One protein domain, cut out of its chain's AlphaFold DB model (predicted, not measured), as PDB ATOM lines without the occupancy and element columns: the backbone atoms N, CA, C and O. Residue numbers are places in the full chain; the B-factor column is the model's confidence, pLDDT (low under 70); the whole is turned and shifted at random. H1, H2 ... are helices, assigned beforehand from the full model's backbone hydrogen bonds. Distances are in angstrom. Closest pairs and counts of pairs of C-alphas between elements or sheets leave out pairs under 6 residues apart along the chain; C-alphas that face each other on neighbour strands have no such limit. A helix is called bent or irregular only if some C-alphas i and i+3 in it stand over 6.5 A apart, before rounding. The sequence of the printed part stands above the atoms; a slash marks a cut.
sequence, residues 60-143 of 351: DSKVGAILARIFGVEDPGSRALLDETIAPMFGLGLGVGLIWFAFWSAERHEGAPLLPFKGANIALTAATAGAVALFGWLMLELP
ATOM      1  N   ASP A  60      95.554  73.615 104.891       62.72
ATOM      2  CA  ASP A  60      95.248  72.806 103.714       62.72
ATOM      3  C   ASP A  60      95.416  73.597 102.412       62.72
ATOM      4  O   ASP A  60      94.652  74.521 102.095       62.72
ATOM      5  N   SER A  61      96.371  73.168 101.589       67.19
ATOM      6  CA  SER A  61      96.556  73.711 100.250       67.19
ATOM      7  C   SER A  61      95.468  73.204  99.299       67.19
ATOM      8  O   SER A  61      95.537  72.114  98.735       67.19
ATOM      9  N   LYS A  62      94.444  74.029  99.045       71.81
ATOM     10  CA  LYS A  62      93.435  73.729  98.006       71.81
ATOM     11  C   LYS A  62      94.049  73.609  96.612       71.81
ATOM     12  O   LYS A  62      93.580  72.818  95.798       71.81
ATOM     13  N   VAL A  63      95.086  74.403  96.344       75.56
ATOM     14  CA  VAL A  63      95.867  74.331  95.105       75.56
ATOM     15  C   VAL A  63      96.566  72.979  95.024       75.56
ATOM     16  O   VAL A  63      96.530  72.344  93.975       75.56
ATOM     17  N   GLY A  64      97.102  72.494  96.142       77.38
ATOM     18  CA  GLY A  64      97.725  71.185  96.221       77.38
ATOM     19  C   GLY A  64      96.742  70.037  95.997       77.38
ATOM     20  O   GLY A  64      96.976  69.182  95.147       77.38
ATOM     21  N   ALA A  65      95.542  70.099  96.580       80.50
ATOM     22  CA  ALA A  65      94.482  69.129  96.295       80.50
ATOM     23  C   ALA A  65      94.083  69.078  94.802       80.50
ATOM     24  O   ALA A  65      93.829  67.997  94.262       80.50
ATOM     25  N   ILE A  66      94.036  70.231  94.124       83.00
ATOM     26  CA  ILE A  66      93.739  70.322  92.686       83.00
ATOM     27  C   ILE A  66      94.898  69.765  91.854       83.00
ATOM     28  O   ILE A  66      94.668  68.937  90.975       83.00
ATOM     29  N   LEU A  67      96.135  70.178  92.140       82.19
ATOM     30  CA  LEU A  67      97.328  69.701  91.439       82.19
ATOM     31  C   LEU A  67      97.490  68.189  91.610       82.19
ATOM     32  O   LEU A  67      97.709  67.484  90.632       82.19
ATOM     33  N   ALA A  68      97.287  67.663  92.813       84.38
ATOM     34  CA  ALA A  68      97.373  66.235  93.071       84.38
ATOM     35  C   ALA A  68      96.294  65.440  92.314       84.38
ATOM     36  O   ALA A  68      96.568  64.341  91.842       84.38
ATOM     37  N   ARG A  69      95.095  66.006  92.113       86.25
ATOM     38  CA  ARG A  69      94.065  65.407  91.247       86.25
ATOM     39  C   ARG A  69      94.447  65.449  89.763       86.25
ATOM     40  O   ARG A  69      94.151  64.501  89.047       86.25
ATOM     41  N   ILE A  70      95.077  66.530  89.305       87.38
ATOM     42  CA  ILE A  70      95.526  66.691  87.910       87.38
ATOM     43  C   ILE A  70      96.679  65.733  87.590       87.38
ATOM     44  O   ILE A  70      96.695  65.130  86.521       87.38
ATOM     45  N   PHE A  71      97.625  65.582  88.516       84.94
ATOM     46  CA  PHE A  71      98.825  64.764  88.335       84.94
ATOM     47  C   PHE A  71      98.676  63.321  88.843       84.94
ATOM     48  O   PHE A  71      99.627  62.551  88.744       84.94
ATOM     49  N   GLY A  72      97.504  62.938  89.368       84.19
ATOM     50  CA  GLY A  72      97.236  61.577  89.850       84.19
ATOM     51  C   GLY A  72      98.081  61.173  91.064       84.19
ATOM     52  O   GLY A  72      98.472  60.017  91.191       84.19
ATOM     53  N   VAL A  73      98.408  62.129  91.938       81.75
ATOM     54  CA  VAL A  73      99.287  61.913  93.093       81.75
ATOM     55  C   VAL A  73      98.460  61.479  94.305       81.75
ATOM     56  O   VAL A  73      97.833  62.299  94.988       81.75
ATOM     57  N   GLU A  74      98.462  60.172  94.558       79.00
ATOM     58  CA  GLU A  74      97.783  59.527  95.696       79.00
ATOM     59  C   GLU A  74      98.756  59.105  96.812       79.00
ATOM     60  O   GLU A  74      98.336  58.890  97.947       79.00
ATOM     61  N   ASP A  75     100.057  59.034  96.511       85.94
ATOM     62  CA  ASP A  75     101.099  58.657  97.468       85.94
ATOM     63  C   ASP A  75     101.282  59.724  98.574       85.94
ATOM     64  O   ASP A  75     101.474  60.900  98.244       85.94
ATOM     65  N   PRO A  76     101.278  59.353  99.873       80.06
ATOM     66  CA  PRO A  76     101.362  60.304 100.986       80.06
ATOM     67  C   PRO A  76     102.620  61.183 100.996       80.06
ATOM     68  O   PRO A  76     102.537  62.357 101.357       80.06
ATOM     69  N   GLY A  77     103.779  60.651 100.591       81.62
ATOM     70  CA  GLY A  77     105.034  61.411 100.567       81.62
ATOM     71  C   GLY A  77     105.056  62.432  99.431       81.62
ATOM     72  O   GLY A  77     105.420  63.592  99.618       81.62
ATOM     73  N   SER A  78     104.578  62.019  98.259       80.31
ATOM     74  CA  SER A  78     104.433  62.896  97.093       80.31
ATOM     75  C   SER A  78     103.355  63.967  97.309       80.31
ATOM     76  O   SER A  78     103.500  65.092  96.835       80.31
ATOM     77  N   ARG A  79     102.300  63.641  98.069       81.56
ATOM     78  CA  ARG A  79     101.242  64.572  98.485       81.56
ATOM     79  C   ARG A  79     101.788  65.685  99.381       81.56
ATOM     80  O   ARG A  79     101.524  66.849  99.110       81.56
ATOM     81  N   ALA A  80     102.601  65.334 100.379       81.31
ATOM     82  CA  ALA A  80     103.210  66.302 101.290       81.31
ATOM     83  C   ALA A  80     104.131  67.288 100.553       81.31
ATOM     84  O   ALA A  80     103.993  68.497 100.713       81.31
ATOM     85  N   LEU A  81     105.003  66.800  99.659       81.62
ATOM     86  CA  LEU A  81     105.852  67.673  98.832       81.62
ATOM     87  C   LEU A  81     105.030  68.611  97.938       81.62
ATOM     88  O   LEU A  81     105.392  69.774  97.724       81.62
ATOM     89  N   LEU A  82     103.920  68.103  97.404       82.88
ATOM     90  CA  LEU A  82     103.039  68.869  96.540       82.88
ATOM     91  C   LEU A  82     102.305  69.968  97.323       82.88
ATOM     92  O   LEU A  82     102.252  71.103  96.850       82.88
ATOM     93  N   ASP A  83     101.805  69.660  98.519       81.19
ATOM     94  CA  ASP A  83     101.063  70.597  99.366       81.19
ATOM     95  C   ASP A  83     101.978  71.639 100.039       81.19
ATOM     96  O   ASP A  83     101.613  72.816 100.083       81.19
ATOM     97  N   GLU A  84     103.176  71.248 100.493       81.44
ATOM     98  CA  GLU A  84     104.104  72.128 101.225       81.44
ATOM     99  C   GLU A  84     104.998  72.982 100.316       81.44
ATOM    100  O   GLU A  84     105.346  74.104 100.676       81.44
ATOM    101  N   THR A  85     105.393  72.478  99.139       81.88
ATOM    102  CA  THR A  85     106.395  73.152  98.289       81.88
ATOM    103  C   THR A  85     105.829  73.583  96.942       81.88
ATOM    104  O   THR A  85     105.938  74.748  96.556       81.88
ATOM    105  N   ILE A  86     105.212  72.658  96.200       82.62
ATOM    106  CA  ILE A  86     104.806  72.920  94.810       82.62
ATOM    107  C   ILE A  86     103.600  73.860  94.766       82.62
ATOM    108  O   ILE A  86     103.590  74.829  94.006       82.62
ATOM    109  N   ALA A  87     102.584  73.599  95.583       82.12
ATOM    110  CA  ALA A  87     101.335  74.340  95.548       82.12
ATOM    111  C   ALA A  87     101.466  75.810  95.994       82.12
ATOM    112  O   ALA A  87     100.904  76.664  95.303       82.12
ATOM    113  N   PRO A  88     102.226  76.160  97.053       81.81
ATOM    114  CA  PRO A  88     102.475  77.558  97.404       81.81
ATOM    115  C   PRO A  88     103.257  78.302  96.318       81.81
ATOM    116  O   PRO A  88     102.880  79.413  95.948       81.81
ATOM    117  N   MET A  89     104.293  77.677  95.745       82.00
ATOM    118  CA  MET A  89     105.091  78.270  94.663       82.00
ATOM    119  C   MET A  89     104.262  78.500  93.399       82.00
ATOM    120  O   MET A  89     104.333  79.568  92.788       82.00
ATOM    121  N   PHE A  90     103.432  77.524  93.026       83.00
ATOM    122  CA  PHE A  90     102.512  77.648  91.902       83.00
ATOM    123  C   PHE A  90     101.459  78.733  92.153       83.00
ATOM    124  O   PHE A  90     101.203  79.553  91.274       83.00
ATOM    125  N   GLY A  91     100.882  78.782  93.358       81.81
ATOM    126  CA  GLY A  91      99.917  79.808  93.754       81.81
ATOM    127  C   GLY A  91     100.504  81.220  93.706       81.81
ATOM    128  O   GLY A  91      99.872  82.126  93.164       81.81
ATOM    129  N   LEU A  92     101.733  81.400  94.200       82.00
ATOM    130  CA  LEU A  92     102.455  82.671  94.140       82.00
ATOM    131  C   LEU A  92     102.735  83.068  92.685       82.00
ATOM    132  O   LEU A  92     102.414  84.186  92.282       82.00
ATOM    133  N   GLY A  93     103.266  82.145  91.877       84.88
ATOM    134  CA  GLY A  93     103.543  82.384  90.460       84.88
ATOM    135  C   GLY A  93     102.291  82.764  89.666       84.88
ATOM    136  O   GLY A  93     102.308  83.737  88.913       84.88
ATOM    137  N   LEU A  94     101.180  82.053  89.886       86.06
ATOM    138  CA  LEU A  94      99.885  82.364  89.281       86.06
ATOM    139  C   LEU A  94      99.368  83.737  89.737       86.06
ATOM    140  O   LEU A  94      98.927  84.525  88.906       86.06
ATOM    141  N   GLY A  95      99.456  84.050  91.032       83.94
ATOM    142  CA  GLY A  95      99.038  85.342  91.580       83.94
ATOM    143  C   GLY A  95      99.809  86.515  90.973       83.94
ATOM    144  O   GLY A  95      99.201  87.467  90.483       83.94
ATOM    145  N   VAL A  96     101.141  86.423  90.924       88.56
ATOM    146  CA  VAL A  96     101.997  87.434  90.278       88.56
ATOM    147  C   VAL A  96     101.692  87.533  88.783       88.56
ATOM    148  O   VAL A  96     101.588  88.638  88.254       88.56
ATOM    149  N   GLY A  97     101.483  86.398  88.110       87.31
ATOM    150  CA  GLY A  97     101.108  86.351  86.698       87.31
ATOM    151  C   GLY A  97      99.770  87.032  86.401       87.31
ATOM    152  O   GLY A  97      99.662  87.745  85.408       87.31
ATOM    153  N   LEU A  98      98.767  86.880  87.273       88.69
ATOM    154  CA  LEU A  98      97.467  87.549  87.143       88.69
ATOM    155  C   LEU A  98      97.570  89.061  87.362       88.69
ATOM    156  O   LEU A  98      96.975  89.820  86.600       88.69
ATOM    157  N   ILE A  99      98.341  89.506  88.360       89.12
ATOM    158  CA  ILE A  99      98.602  90.937  88.589       89.12
ATOM    159  C   ILE A  99      99.311  91.534  87.369       89.12
ATOM    160  O   ILE A  99      98.918  92.590  86.872       89.12
ATOM    161  N   TRP A 100     100.316  90.829  86.847       90.81
ATOM    162  CA  TRP A 100     101.023  91.238  85.640       90.81
ATOM    163  C   TRP A 100     100.089  91.333  84.437       90.81
ATOM    164  O   TRP A 100     100.078  92.349  83.746       90.81
ATOM    165  N   PHE A 101      99.266  90.307  84.222       89.69
ATOM    166  CA  PHE A 101      98.281  90.281  83.149       89.69
ATOM    167  C   PHE A 101      97.273  91.430  83.266       89.69
ATOM    168  O   PHE A 101      96.931  92.032  82.252       89.69
ATOM    169  N   ALA A 102      96.836  91.781  84.479       86.50
ATOM    170  CA  ALA A 102      95.921  92.895  84.712       86.50
ATOM    171  C   ALA A 102      96.536  94.242  84.297       86.50
ATOM    172  O   ALA A 102      95.919  94.981  83.530       86.50
ATOM    173  N   PHE A 103      97.766  94.545  84.730       87.00
ATOM    174  CA  PHE A 103      98.452  95.782  84.330       87.00
ATOM    175  C   PHE A 103      98.790  95.807  82.841       87.00
ATOM    176  O   PHE A 103      98.595  96.823  82.178       87.00
ATOM    177  N   TRP A 104      99.248  94.681  82.298       85.88
ATOM    178  CA  TRP A 104      99.517  94.542  80.871       85.88
ATOM    179  C   TRP A 104      98.251  94.735  80.021       85.88
ATOM    180  O   TRP A 104      98.287  95.398  78.984       85.88
ATOM    181  N   SER A 105      97.116  94.190  80.465       85.19
ATOM    182  CA  SER A 105      95.822  94.364  79.805       85.19
ATOM    183  C   SER A 105      95.347  95.817  79.877       85.19
ATOM    184  O   SER A 105      94.892  96.339  78.859       85.19
ATOM    185  N   ALA A 106      95.499  96.484  81.026       83.50
ATOM    186  CA  ALA A 106      95.136  97.889  81.202       83.50
ATOM    187  C   ALA A 106      95.918  98.815  80.250       83.50
ATOM    188  O   ALA A 106      95.308  99.580  79.505       83.50
ATOM    189  N   GLU A 107      97.249  98.675  80.180       81.19
ATOM    190  CA  GLU A 107      98.097  99.466  79.269       81.19
ATOM    191  C   GLU A 107      97.718  99.267  77.791       81.19
ATOM    192  O   GLU A 107      97.787 100.195  76.983       81.19
ATOM    193  N   ARG A 108      97.292  98.053  77.422       78.38
ATOM    194  CA  ARG A 108      96.901  97.732  76.045       78.38
ATOM    195  C   ARG A 108      95.567  98.367  75.644       78.38
ATOM    196  O   ARG A 108      95.388  98.662  74.464       78.38
ATOM    197  N   HIS A 109      94.654  98.571  76.594       79.75
ATOM    198  CA  HIS A 109      93.378  99.246  76.357       79.75
ATOM    199  C   HIS A 109      93.497 100.776  76.384       79.75
ATOM    200  O   HIS A 109      92.839 101.433  75.583       79.75
ATOM    201  N   GLU A 110      94.340 101.343  77.251       74.75
ATOM    202  CA  GLU A 110      94.540 102.800  77.341       74.75
ATOM    203  C   GLU A 110      95.499 103.355  76.270       74.75
ATOM    204  O   GLU A 110      95.509 104.556  76.010       74.75
ATOM    205  N   GLY A 111      96.289 102.500  75.610       70.50
ATOM    206  CA  GLY A 111      97.183 102.898  74.514       70.50
ATOM    207  C   GLY A 111      98.428 103.675  74.961       70.50
ATOM    208  O   GLY A 111      99.208 104.120  74.118       70.50
ATOM    209  N   ALA A 112      98.643 103.816  76.271       73.44
ATOM    210  CA  ALA A 112      99.804 104.453  76.876       73.44
ATOM    211  C   ALA A 112     100.207 103.718  78.170       73.44
ATOM    212  O   ALA A 112      99.350 103.143  78.843       73.44
ATOM    213  N   PRO A 113     101.503 103.717  78.537       73.75
ATOM    214  CA  PRO A 113     101.942 103.167  79.812       73.75
ATOM    215  C   PRO A 113     101.400 104.007  80.979       73.75
ATOM    216  O   PRO A 113     101.432 105.237  80.932       73.75
ATOM    217  N   LEU A 114     100.966 103.335  82.051       73.69
ATOM    218  CA  LEU A 114     100.400 103.971  83.253       73.69
ATOM    219  C   LEU A 114     101.396 104.901  83.974       73.69
ATOM    220  O   LEU A 114     100.992 105.825  84.679       73.69
ATOM    221  N   LEU A 115     102.703 104.663  83.813       79.56
ATOM    222  CA  LEU A 115     103.777 105.507  84.344       79.56
ATOM    223  C   LEU A 115     104.774 105.893  83.237       79.56
ATOM    224  O   LEU A 115     104.974 105.124  82.295       79.56
ATOM    225  N   PRO A 116     105.452 107.053  83.353       77.56
ATOM    226  CA  PRO A 116     106.265 107.635  82.281       77.56
ATOM    227  C   PRO A 116     107.655 106.979  82.104       77.56
ATOM    228  O   PRO A 116     108.642 107.670  81.856       77.56
ATOM    229  N   PHE A 117     107.774 105.651  82.228       80.56
ATOM    230  CA  PHE A 117     109.025 104.915  81.992       80.56
ATOM    231  C   PHE A 117     108.796 103.520  81.386       80.56
ATOM    232  O   PHE A 117     107.737 102.911  81.528       80.56
ATOM    233  N   LYS A 118     109.814 102.995  80.687       74.75
ATOM    234  CA  LYS A 118     109.764 101.668  80.047       74.75
ATOM    235  C   LYS A 118     109.745 100.561  81.107       74.75
ATOM    236  O   LYS A 118     110.600 100.549  81.984       74.75
ATOM    237  N   GLY A 119     108.803  99.621  80.995       77.69
ATOM    238  CA  GLY A 119     108.625  98.536  81.972       77.69
ATOM    239  C   GLY A 119     107.807  98.926  83.209       77.69
ATOM    240  O   GLY A 119     107.897  98.250  84.234       77.69
ATOM    241  N   ALA A 120     107.019 100.005  83.122       81.94
ATOM    242  CA  ALA A 120     106.100 100.453  84.167       81.94
ATOM    243  C   ALA A 120     105.204  99.326  84.704       81.94
ATOM    244  O   ALA A 120     105.138  99.132  85.915       81.94
ATOM    245  N   ASN A 121     104.590  98.530  83.828       82.00
ATOM    246  CA  ASN A 121     103.803  97.351  84.195       82.00
ATOM    247  C   ASN A 121     104.528  96.335  85.092       82.00
ATOM    248  O   ASN A 121     103.943  95.855  86.061       82.00
ATOM    249  N   ILE A 122     105.789  95.999  84.811       84.56
ATOM    250  CA  ILE A 122     106.569  95.050  85.621       84.56
ATOM    251  C   ILE A 122     106.860  95.656  86.996       84.56
ATOM    252  O   ILE A 122     106.678  94.984  88.010       84.56
ATOM    253  N   ALA A 123     107.251  96.933  87.047       85.62
ATOM    254  CA  ALA A 123     107.484  97.630  88.311       85.62
ATOM    255  C   ALA A 123     106.201  97.727  89.157       85.62
ATOM    256  O   ALA A 123     106.232  97.451  90.354       85.62
ATOM    257  N   LEU A 124     105.062  98.040  88.530       86.44
ATOM    258  CA  LEU A 124     103.745  98.072  89.170       86.44
ATOM    259  C   LEU A 124     103.320  96.691  89.666       86.44
ATOM    260  O   LEU A 124     102.790  96.571  90.768       86.44
ATOM    261  N   THR A 125     103.602  95.642  88.895       88.38
ATOM    262  CA  THR A 125     103.330  94.257  89.290       88.38
ATOM    263  C   THR A 125     104.140  93.881  90.518       88.38
ATOM    264  O   THR A 125     103.570  93.401  91.492       88.38
ATOM    265  N   ALA A 126     105.453  94.124  90.501       89.19
ATOM    266  CA  ALA A 126     106.331  93.824  91.626       89.19
ATOM    267  C   ALA A 126     105.932  94.619  92.877       89.19
ATOM    268  O   ALA A 126     105.847  94.050  93.964       89.19
ATOM    269  N   ALA A 127     105.612  95.908  92.722       89.44
ATOM    270  CA  ALA A 127     105.141  96.751  93.816       89.44
ATOM    271  C   ALA A 127     103.803  96.260  94.389       89.44
ATOM    272  O   ALA A 127     103.652  96.164  95.604       89.44
ATOM    273  N   THR A 128     102.847  95.898  93.530       88.06
ATOM    274  CA  THR A 128     101.520  95.420  93.950       88.06
ATOM    275  C   THR A 128     101.608  94.041  94.600       88.06
ATOM    276  O   THR A 128     101.032  93.829  95.661       88.06
ATOM    277  N   ALA A 129     102.372  93.117  94.017       88.50
ATOM    278  CA  ALA A 129     102.616  91.798  94.591       88.50
ATOM    279  C   ALA A 129     103.326  91.903  95.949       88.50
ATOM    280  O   ALA A 129     102.916  91.250  96.906       88.50
ATOM    281  N   GLY A 130     104.334  92.775  96.058       90.38
ATOM    282  CA  GLY A 130     105.009  93.074  97.318       90.38
ATOM    283  C   GLY A 130     104.067  93.674  98.361       90.38
ATOM    284  O   GLY A 130     104.091  93.249  99.511       90.38
ATOM    285  N   ALA A 131     103.191  94.605  97.971       88.94
ATOM    286  CA  ALA A 131     102.198  95.195  98.866       88.94
ATOM    287  C   ALA A 131     101.171  94.164  99.360       88.94
ATOM    288  O   ALA A 131     100.857  94.143 100.547       88.94
ATOM    289  N   VAL A 132     100.686  93.280  98.482       88.06
ATOM    290  CA  VAL A 132      99.770  92.188  98.852       88.06
ATOM    291  C   VAL A 132     100.455  91.189  99.784       88.06
ATOM    292  O   VAL A 132      99.865  90.796 100.788       88.06
ATOM    293  N   ALA A 133     101.704  90.813  99.497       87.38
ATOM    294  CA  ALA A 133     102.482  89.918 100.351       87.38
ATOM    295  C   ALA A 133     102.752  90.541 101.728       87.38
ATOM    296  O   ALA A 133     102.540  89.887 102.746       87.38
ATOM    297  N   LEU A 134     103.144  91.818 101.766       90.19
ATOM    298  CA  LEU A 134     103.324  92.573 103.005       90.19
ATOM    299  C   LEU A 134     102.018  92.645 103.796       90.19
ATOM    300  O   LEU A 134     102.022  92.416 104.999       90.19
ATOM    301  N   PHE A 135     100.900  92.932 103.129       89.44
ATOM    302  CA  PHE A 135      99.589  92.992 103.764       89.44
ATOM    303  C   PHE A 135      99.181  91.642 104.364       89.44
ATOM    304  O   PHE A 135      98.747  91.590 105.511       89.44
ATOM    305  N   GLY A 136      99.372  90.545 103.625       87.31
ATOM    306  CA  GLY A 136      99.103  89.196 104.120       87.31
ATOM    307  C   GLY A 136     100.013  88.796 105.283       87.31
ATOM    308  O   GLY A 136      99.544  88.223 106.260       87.31
ATOM    309  N   TRP A 137     101.297  89.153 105.225       89.12
ATOM    310  CA  TRP A 137     102.230  88.923 106.328       89.12
ATOM    311  C   TRP A 137     101.835  89.708 107.587       89.12
ATOM    312  O   TRP A 137     101.723  89.127 108.663       89.12
ATOM    313  N   LEU A 138     101.526  91.001 107.441       90.56
ATOM    314  CA  LEU A 138     101.006  91.829 108.532       90.56
ATOM    315  C   LEU A 138      99.731  91.234 109.126       90.56
ATOM    316  O   LEU A 138      99.527  91.315 110.329       90.56
ATOM    317  N   MET A 139      98.884  90.624 108.302       89.00
ATOM    318  CA  MET A 139      97.650  90.003 108.758       89.00
ATOM    319  C   MET A 139      97.876  88.776 109.653       89.00
ATOM    320  O   MET A 139      97.076  88.530 110.554       89.00
ATOM    321  N   LEU A 140      98.940  88.010 109.401       87.31
ATOM    322  CA  LEU A 140      99.300  86.838 110.201       87.31
ATOM    323  C   LEU A 140      99.999  87.220 111.511       87.31
ATOM    324  O   LEU A 140      99.813  86.538 112.513       87.31
ATOM    325  N   GLU A 141     100.774  88.305 111.502       89.38
ATOM    326  CA  GLU A 141     101.573  88.729 112.656       89.38
ATOM    327  C   GLU A 141     100.817  89.696 113.583       89.38
ATOM    328  O   GLU A 141     101.007  89.691 114.801       89.38
ATOM    329  N   LEU A 142      99.954  90.553 113.027       90.31
ATOM    330  CA  LEU A 142      99.245  91.568 113.799       90.31
ATOM    331  C   LEU A 142      97.888  91.063 114.308       90.31
ATOM    332  O   LEU A 142      97.068  90.573 113.525       90.31
ATOM    333  N   PRO A 143      97.578  91.312 115.596       90.31
ATOM    334  CA  PRO A 143      96.222  91.198 116.113       90.31
ATOM    335  C   PRO A 143      95.239  92.063 115.321       90.31
ATOM    336  O   PRO A 143      95.569  93.187 114.917       90.31
TER     337      PRO A 143
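What this domain is: This is residues 60 to 143 of the 351 residues of an uncharacterized protein of Deltaproteobacteria bacterium (UniProt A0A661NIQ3). The model is an open, flat V of two long helices, with a short helix packed at the far end of one arm: the long bent helix H2 makes the longest axis, H3 folds back from its last residues and slants away from it, and H1 packs on H2 around its bend. The last part of H3, from residue 134, sticks out with nothing beside it. The printed part has 84 residues with three named helices, in the order H1, H2, H3, and no named strand; the class is all helix. The whole is loose, with a radius of gyration of the C-alphas of 17.0 A, and spans 51 by 35 by 16 A.

Where its parts are: Start at C-alpha 62 at (93.435, 73.729, 98.006), where H1 begins; it covers residues 62 to 71. Next comes H2, residues 76 to 110, which by its hydrogen bonds was assigned as one helix but is bent: C-alphas 84 and 87 are 6.7 A apart. Its first arm is H2a, residues 76 to 84, 12.1 A long. Its second arm, H2b, residues 87 to 110, begins with C-alpha 87 at (101.335, 74.340, 95.548) and is 34.5 A long. Then find H3, residues 120 to 141, which runs 31.1 A to C-alpha 141 at (101.573, 88.729, 112.656).

How they stand to each other: Look first at H1 and H2a, which touch at a steep tilt of 48 degrees and run opposite ways; their closest C-alphas, of Gly 64 and Asp 83, are 4.6 A apart. H1 also touches H2b, about perpendicular at 81 degrees, where H2b takes part with residues 87 to 91 alone; the closest C-alphas, of Gly 64 and Ala 87, are 4.8 A apart. The two arms H2a and H2b are near each other, at a steep tilt of 39 degrees. Farther on, H2b and H3 form a helical hairpin: they touch and run opposite ways at a steep tilt of 42 degrees. Their closest C-alphas, of Trp 100 and Thr 125, are 5.3 A apart, and H3 takes part with residues 121 to 129 alone. The helix packing is mostly crossed: of the 3 pairs that touch, 0 are at a shallow tilt. H3 is apart from H1 and from H2a. In H1, H2a, H2b and H3 every O i to N i+4 pair is within hydrogen-bond range.

The domain as a whole: The C-alphas of Asp 75 and Pro 116 are the two farthest apart, at 51.5 A. The printed part has no cut. The link from H1 to H2 is tight, with 4 residues, and that from H2 to H3 is short, with 9. Residues 134 to 143 stand free, of which 134 to 141 belong to H3. The mean pLDDT of the printed part is 83.2; residues 60 to 61 are under 70.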